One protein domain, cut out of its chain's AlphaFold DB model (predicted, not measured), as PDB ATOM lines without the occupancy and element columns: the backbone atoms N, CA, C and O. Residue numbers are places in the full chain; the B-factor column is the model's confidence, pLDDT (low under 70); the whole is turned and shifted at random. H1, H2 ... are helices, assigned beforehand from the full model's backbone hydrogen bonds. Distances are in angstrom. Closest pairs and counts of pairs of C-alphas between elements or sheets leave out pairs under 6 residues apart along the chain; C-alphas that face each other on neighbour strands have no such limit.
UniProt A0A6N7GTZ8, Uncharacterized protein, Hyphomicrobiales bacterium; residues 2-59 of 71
ATOM      1  N   LYS A   2     172.055 124.977 164.184       63.78
ATOM      2  CA  LYS A   2     171.497 124.352 162.964       63.78
ATOM      3  C   LYS A   2     172.473 124.399 161.777       63.78
ATOM      4  O   LYS A   2     172.426 123.520 160.924       63.78
ATOM      5  N   ASP A   3     173.373 125.379 161.759       72.31
ATOM      6  CA  ASP A   3     174.300 125.604 160.646       72.31
ATOM      7  C   ASP A   3     175.474 124.608 160.626       72.31
ATOM      8  O   ASP A   3     175.908 124.186 159.556       72.31
ATOM      9  N   LEU A   4     175.945 124.152 161.796       79.56
ATOM     10  CA  LEU A   4     177.002 123.131 161.893       79.56
ATOM     11  C   LEU A   4     176.494 121.731 161.532       79.56
ATOM     12  O   LEU A   4     177.202 120.969 160.875       79.56
ATOM     13  N   ASP A   5     175.255 121.411 161.913       83.50
ATOM     14  CA  ASP A   5     174.580 120.181 161.487       83.50
ATOM     15  C   ASP A   5     174.452 120.120 159.960       83.50
ATOM     16  O   ASP A   5     174.731 119.088 159.347       83.50
ATOM     17  N   HIS A   6     174.100 121.241 159.325       82.00
ATOM     18  CA  HIS A   6     174.023 121.318 157.868       82.00
ATOM     19  C   HIS A   6     175.400 121.137 157.208       82.00
ATOM     20  O   HIS A   6     175.528 120.394 156.236       82.00
ATOM     21  N   ALA A   7     176.450 121.744 157.769       83.94
ATOM     22  CA  ALA A   7     177.820 121.571 157.289       83.94
ATOM     23  C   ALA A   7     178.293 120.104 157.365       83.94
ATOM     24  O   ALA A   7     178.917 119.618 156.420       83.94
ATOM     25  N   ARG A   8     177.941 119.376 158.439       87.88
ATOM     26  CA  ARG A   8     178.209 117.928 158.563       87.88
ATOM     27  C   ARG A   8     177.483 117.115 157.499       87.88
ATOM     28  O   ARG A   8     178.106 116.281 156.851       87.88
ATOM     29  N   GLN A   9     176.202 117.399 157.259       87.94
ATOM     30  CA  GLN A   9     175.436 116.720 156.207       87.94
ATOM     31  C   GLN A   9     176.054 116.926 154.818       87.94
ATOM     32  O   GLN A   9     176.119 115.988 154.025       87.94
ATOM     33  N   VAL A  10     176.549 118.132 154.527       85.75
ATOM     34  CA  VAL A  10     177.254 118.425 153.271       85.75
ATOM     35  C   VAL A  10     178.574 117.657 153.184       85.75
ATOM     36  O   VAL A  10     178.844 117.055 152.146       85.75
ATOM     37  N   ALA A  11     179.377 117.637 154.253       87.44
ATOM     38  CA  ALA A  11     180.630 116.881 154.294       87.44
ATOM     39  C   ALA A  11     180.396 115.385 154.035       87.44
ATOM     40  O   ALA A  11     181.076 114.798 153.192       87.44
ATOM     41  N   ASP A  12     179.393 114.793 154.686       89.88
ATOM     42  CA  ASP A  12     179.020 113.389 154.499       89.88
ATOM     43  C   ASP A  12     178.553 113.100 153.066       89.88
ATOM     44  O   ASP A  12     178.957 112.091 152.482       89.88
ATOM     45  N   ALA A  13     177.761 113.995 152.466       87.62
ATOM     46  CA  ALA A  13     177.248 113.824 151.108       87.62
ATOM     47  C   ALA A  13     178.349 113.887 150.037       87.62
ATOM     48  O   ALA A  13     178.294 113.145 149.055       87.62
ATOM     49  N   ILE A  14     179.356 114.751 150.214       86.44
ATOM     50  CA  ILE A  14     180.442 114.899 149.235       86.44
ATOM     51  C   ILE A  14     181.602 113.934 149.477       86.44
ATOM     52  O   ILE A  14     182.369 113.695 148.549       86.44
ATOM     53  N   ARG A  15     181.743 113.351 150.678       89.88
ATOM     54  CA  ARG A  15     182.871 112.474 151.051       89.88
ATOM     55  C   ARG A  15     183.159 111.344 150.045       89.88
ATOM     56  O   ARG A  15     184.341 111.120 149.784       89.88
ATOM     57  N   PRO A  16     182.162 110.665 149.437       89.62
ATOM     58  CA  PRO A  16     182.425 109.615 148.450       89.62
ATOM     59  C   PRO A  16     183.073 110.118 147.155       89.62
ATOM     60  O   PRO A  16     183.787 109.364 146.502       89.62
ATOM     61  N   GLN A  17     182.811 111.370 146.766       86.44
ATOM     62  CA  GLN A  17     183.294 111.943 145.504       86.44
ATOM     63  C   GLN A  17     184.507 112.855 145.716       86.44
ATOM     64  O   GLN A  17     185.438 112.831 144.918       86.44
ATOM     65  N   TRP A  18     184.527 113.617 146.812       85.81
ATOM     66  CA  TRP A  18     185.559 114.589 147.179       85.81
ATOM     67  C   TRP A  18     185.962 114.461 148.659       85.81
ATOM     68  O   TRP A  18     185.644 115.331 149.478       85.81
ATOM     69  N   PRO A  19     186.718 113.408 149.025       86.62
ATOM     70  CA  PRO A  19     187.116 113.158 150.412       86.62
ATOM     71  C   PRO A  19     188.020 114.258 150.985       86.62
ATOM     72  O   PRO A  19     187.899 114.600 152.160       86.62
ATOM     73  N   LEU A  20     188.884 114.863 150.158       86.81
ATOM     74  CA  LEU A  20     189.740 115.979 150.577       86.81
ATOM     75  C   LEU A  20     188.911 117.209 150.964       86.81
ATOM     76  O   LEU A  20     189.155 117.810 152.006       86.81
ATOM     77  N   LYS A  21     187.884 117.540 150.169       83.44
ATOM     78  CA  LYS A  21     186.983 118.662 150.458       83.44
ATOM     79  C   LYS A  21     186.165 118.399 151.720       83.44
ATOM     80  O   LYS A  21     186.030 119.296 152.542       83.44
ATOM     81  N   ALA A  22     185.672 117.174 151.907       87.44
ATOM     82  CA  ALA A  22     184.979 116.785 153.135       87.44
ATOM     83  C   ALA A  22     185.869 116.978 154.377       87.44
ATOM     84  O   ALA A  22     185.418 117.561 155.358       87.44
ATOM     85  N   ALA A  23     187.147 116.591 154.310       88.38
ATOM     86  CA  ALA A  23     188.088 116.784 155.415       88.38
ATOM     87  C   ALA A  23     188.357 118.271 155.735       88.38
ATOM     88  O   ALA A  23     188.507 118.632 156.903       88.38
ATOM     89  N   GLU A  24     188.389 119.154 154.728       87.75
ATOM     90  CA  GLU A  24     188.472 120.606 154.958       87.75
ATOM     91  C   GLU A  24     187.247 121.135 155.715       87.75
ATOM     92  O   GLU A  24     187.385 121.959 156.623       87.75
ATOM     93  N   ILE A  25     186.056 120.648 155.355       87.19
ATOM     94  CA  ILE A  25     184.799 121.013 156.017       87.19
ATOM     95  C   ILE A  25     184.805 120.513 157.464       87.19
ATOM     96  O   ILE A  25     184.535 121.298 158.369       87.19
ATOM     97  N   ASP A  26     185.190 119.257 157.698       89.69
ATOM     98  CA  ASP A  26     185.287 118.672 159.041       89.69
ATOM     99  C   ASP A  26     186.238 119.485 159.940       89.69
ATOM    100  O   ASP A  26     185.924 119.779 161.098       89.69
ATOM    101  N   ARG A  27     187.374 119.940 159.394       88.38
ATOM    102  CA  ARG A  27     188.315 120.810 160.115       88.38
ATOM    103  C   ARG A  27     187.709 122.178 160.433       88.38
ATOM    104  O   ARG A  27     187.878 122.664 161.549       88.38
ATOM    105  N   ALA A  28     187.002 122.792 159.486       84.75
ATOM    106  CA  ALA A  28     186.342 124.076 159.711       84.75
ATOM    107  C   ALA A  28     185.239 123.979 160.781       84.75
ATOM    108  O   ALA A  28     185.095 124.893 161.592       84.75
ATOM    109  N   ILE A  29     184.512 122.857 160.824       87.12
ATOM    110  CA  ILE A  29     183.508 122.565 161.859       87.12
ATOM    111  C   ILE A  29     184.169 122.441 163.229       87.12
ATOM    112  O   ILE A  29     183.722 123.094 164.168       87.12
ATOM    113  N   ALA A  30     185.265 121.687 163.338       86.81
ATOM    114  CA  ALA A  30     186.001 121.550 164.593       86.81
ATOM    115  C   ALA A  30     186.560 122.897 165.098       86.81
ATOM    116  O   ALA A  30     186.562 123.167 166.298       86.81
ATOM    117  N   GLU A  31     187.013 123.774 164.196       83.94
ATOM    118  CA  GLU A  31     187.472 125.125 164.548       83.94
ATOM    119  C   GLU A  31     186.328 126.040 165.010       83.94
ATOM    120  O   GLU A  31     186.526 126.835 165.933       83.94
ATOM    121  N   ALA A  32     185.139 125.915 164.416       83.38
ATOM    122  CA  ALA A  32     183.947 126.641 164.850       83.38
ATOM    123  C   ALA A  32     183.422 126.132 166.205       83.38
ATOM    124  O   ALA A  32     183.122 126.938 167.083       83.38
ATOM    125  N   GLU A  33     183.390 124.811 166.431       83.38
ATOM    126  CA  GLU A  33     183.036 124.213 167.731       83.38
ATOM    127  C   GLU A  33     184.024 124.618 168.836       83.38
ATOM    128  O   GLU A  33     183.627 124.831 169.980       83.38
ATOM    129  N   ALA A  34     185.303 124.794 168.492       83.50
ATOM    130  CA  ALA A  34     186.327 125.304 169.400       83.50
ATOM    131  C   ALA A  34     186.246 126.827 169.645       83.50
ATOM    132  O   ALA A  34     187.114 127.372 170.328       83.50
ATOM    133  N   GLY A  35     185.262 127.527 169.065       79.94
ATOM    134  CA  GLY A  35     185.096 128.978 169.196       79.94
ATOM    135  C   GLY A  35     186.185 129.801 168.501       79.94
ATOM    136  O   GLY A  35     186.348 130.978 168.805       79.94
ATOM    137  N   LYS A  36     186.960 129.201 167.586       73.00
ATOM    138  CA  LYS A  36     188.026 129.887 166.828       73.00
ATOM    139  C   LYS A  36     187.515 130.542 165.544       73.00
ATOM    140  O   LYS A  36     188.267 131.274 164.902       73.00
ATOM    141  N   ARG A  37     186.275 130.246 165.144       63.00
ATOM    142  CA  ARG A  37     185.623 130.776 163.943       63.00
ATOM    143  C   ARG A  37     184.155 131.085 164.214       63.00
ATOM    144  O   ARG A  37     183.411 130.198 164.617       63.00
ATOM    145  N   ASP A  38     183.744 132.311 163.904       60.25
ATOM    146  CA  ASP A  38     182.352 132.766 164.024       60.25
ATOM    147  C   ASP A  38     181.449 132.291 162.876       60.25
ATOM    148  O   ASP A  38     180.227 132.277 163.006       60.25
ATOM    149  N   SER A  39     182.022 131.914 161.727       60.56
ATOM    150  CA  SER A  39     181.249 131.441 160.574       60.56
ATOM    151  C   SER A  39     182.049 130.490 159.684       60.56
ATOM    152  O   SER A  39     183.274 130.585 159.578       60.56
ATOM    153  N   ILE A  40     181.337 129.571 159.028       62.25
ATOM    154  CA  ILE A  40     181.881 128.668 158.012       62.25
ATOM    155  C   ILE A  40     181.171 128.996 156.703       62.25
ATOM    156  O   ILE A  40     179.957 128.844 156.603       62.25
ATOM    157  N   ASN A  41     181.922 129.451 155.701       64.31
ATOM    158  CA  ASN A  41     181.375 129.744 154.381       64.31
ATOM    159  C   ASN A  41     181.703 128.579 153.435       64.31
ATOM    160  O   ASN A  41     182.862 128.360 153.079       64.31
ATOM    161  N   LEU A  42     180.686 127.788 153.089       62.66
ATOM    162  CA  LEU A  42     180.815 126.577 152.276       62.66
ATOM    163  C   LEU A  42     180.491 126.892 150.818       62.66
ATOM    164  O   LEU A  42     179.328 127.049 150.458       62.66
ATOM    165  N   ASN A  43     181.510 126.947 149.962       60.53
ATOM    166  CA  ASN A  43     181.308 127.050 148.519       60.53
ATOM    167  C   ASN A  43     181.483 125.668 147.877       60.53
ATOM    168  O   ASN A  43     182.603 125.228 147.607       60.53
ATOM    169  N   VAL A  44     180.368 124.959 147.693       59.75
ATOM    170  CA  VAL A  44     180.330 123.663 147.005       59.75
ATOM    171  C   VAL A  44     179.782 123.896 145.600       59.75
ATOM    172  O   VAL A  44     178.579 123.836 145.357       59.75
ATOM    173  N   GLY A  45     180.671 124.220 144.663       53.91
ATOM    174  CA  GLY A  45     180.315 124.362 143.254       53.91
ATOM    175  C   GLY A  45     180.107 122.993 142.611       53.91
ATOM    176  O   GLY A  45     181.063 122.395 142.125       53.91
ATOM    177  N   ILE A  46     178.871 122.494 142.581       52.47
ATOM    178  CA  ILE A  46     178.542 121.278 141.827       52.47
ATOM    179  C   ILE A  46     178.281 121.680 140.370       52.47
ATOM    180  O   ILE A  46     177.210 122.183 140.032       52.47
ATOM    181  N   ARG A  47     179.271 121.493 139.489       49.69
ATOM    182  CA  ARG A  47     179.074 121.611 138.035       49.69
ATOM    183  C   ARG A  47     178.687 120.252 137.468       49.69
ATOM    184  O   ARG A  47     179.531 119.375 137.318       49.69
ATOM    185  N   PHE A  48     177.421 120.100 137.098       39.47
ATOM    186  CA  PHE A  48     176.982 118.977 136.277       39.47
ATOM    187  C   PHE A  48     177.300 119.286 134.813       39.47
ATOM    188  O   PHE A  48     176.647 120.131 134.197       39.47
ATOM    189  N   LYS A  49     178.292 118.606 134.232       43.62
ATOM    190  CA  LYS A  49     178.401 118.525 132.774       43.62
ATOM    191  C   LYS A  49     177.356 117.505 132.321       43.62
ATOM    192  O   LYS A  49     177.578 116.303 132.393       43.62
ATOM    193  N   LEU A  50     176.175 117.984 131.928       42.31
ATOM    194  CA  LEU A  50     175.204 117.162 131.206       42.31
ATOM    195  C   LEU A  50     175.790 116.901 129.815       42.31
ATOM    196  O   LEU A  50     175.496 117.628 128.866       42.31
ATOM    197  N   GLU A  51     176.666 115.903 129.695       42.66
ATOM    198  CA  GLU A  51     177.024 115.365 128.389       42.66
ATOM    199  C   GLU A  51     175.761 114.741 127.804       42.66
ATOM    200  O   GLU A  51     175.364 113.621 128.122       42.66
ATOM    201  N   LYS A  52     175.076 115.525 126.960       44.34
ATOM    202  CA  LYS A  52     174.217 114.970 125.921       44.34
ATOM    203  C   LYS A  52     175.066 113.902 125.252       44.34
ATOM    204  O   LYS A  52     176.112 114.249 124.713       44.34
ATOM    205  N   PHE A  53     174.631 112.649 125.335       42.75
ATOM    206  CA  PHE A  53     175.160 111.542 124.551       42.75
ATOM    207  C   PHE A  53     175.250 111.995 123.089       42.75
ATOM    208  O   PHE A  53     174.273 111.944 122.343       42.75
ATOM    209  N   ALA A  54     176.413 112.513 122.701       41.31
ATOM    210  CA  ALA A  54     176.804 112.620 121.321       41.31
ATOM    211  C   ALA A  54     177.162 111.189 120.944       41.31
ATOM    212  O   ALA A  54     178.083 110.602 121.510       41.31
ATOM    213  N   ALA A  55     176.370 110.610 120.052       49.91
ATOM    214  CA  ALA A  55     176.501 109.252 119.545       49.91
ATOM    215  C   ALA A  55     177.794 109.022 118.719       49.91
ATOM    216  O   ALA A  55     177.800 108.189 117.823       49.91
ATOM    217  N   ASP A  56     178.879 109.745 119.019       48.88
ATOM    218  CA  ASP A  56     180.089 109.877 118.198       48.88
ATOM    219  C   ASP A  56     181.402 109.782 119.006       48.88
ATOM    220  O   ASP A  56     182.469 110.136 118.509       48.88
ATOM    221  N   ALA A  57     181.373 109.306 120.257       50.91
ATOM    222  CA  ALA A  57     182.611 109.037 120.993       50.91
ATOM    223  C   ALA A  57     183.188 107.662 120.579       50.91
ATOM    224  O   ALA A  57     182.509 106.645 120.766       50.91
ATOM    225  N   PRO A  58     184.415 107.585 120.022       56.72
ATOM    226  CA  PRO A  58     185.041 106.311 119.686       56.72
ATOM    227  C   PRO A  58     185.237 105.449 120.949       56.72
ATOM    228  O   PRO A  58     185.538 105.976 122.025       56.72
ATOM    229  N   PRO A  59     185.063 104.119 120.850       57.12
ATOM    230  CA  PRO A  59     185.159 103.229 121.999       57.12
ATOM    231  C   PRO A  59     186.572 103.289 122.592       57.12
ATOM    232  O   PRO A  59     187.537 102.878 121.953       57.12
TER     233      PRO A  59
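This is residues 2 to 59 of the 71 residues of an uncharacterized protein of Hyphomicrobiales bacterium (UniProt A0A6N7GTZ8). A helical hairpin, H1 and H2 side by side, makes a small body, and a long unnamed stretch follows it, of which residues 47 to 59 stick out as a free tail. That tail makes much of the length of a rod spanning 55 by 16 by 14 A. The printed part has 58 residues with two named helices, H1 then H2, and no named strand; 28 residues are in the helices, under half, and the class is all helix. The whole is extended, with a radius of gyration of the C-alphas of 16.5 A.

Find C-alpha 2 at (171.497, 124.352, 162.964); from there H1, residues 2 to 14, runs 18.9 A to C-alpha 14. Next look at C-alpha 19 at (187.116, 113.158, 150.412), where H2, residues 19 to 33, begins; it runs 20.9 A to C-alpha 33 at (183.036, 124.213, 167.731).

H1 and H2 form a helical hairpin over a tight link of 4 residues. They touch, and their closest C-alphas, those of Ala 11 and Ala 22, are 4.5 A apart. Their lines stand at a shallow tilt of 15 degrees, opposite ways. In both helices every O i to N i+4 pair is within hydrogen-bond range.

The two farthest C-alphas, those of Gly 35 and Asp 56, are 54.7 A apart. Residues 34 to 59 hold no named element, and the printed part has no cut. The model's pLDDT is under 70 at residue 2 and residues 37 to 59.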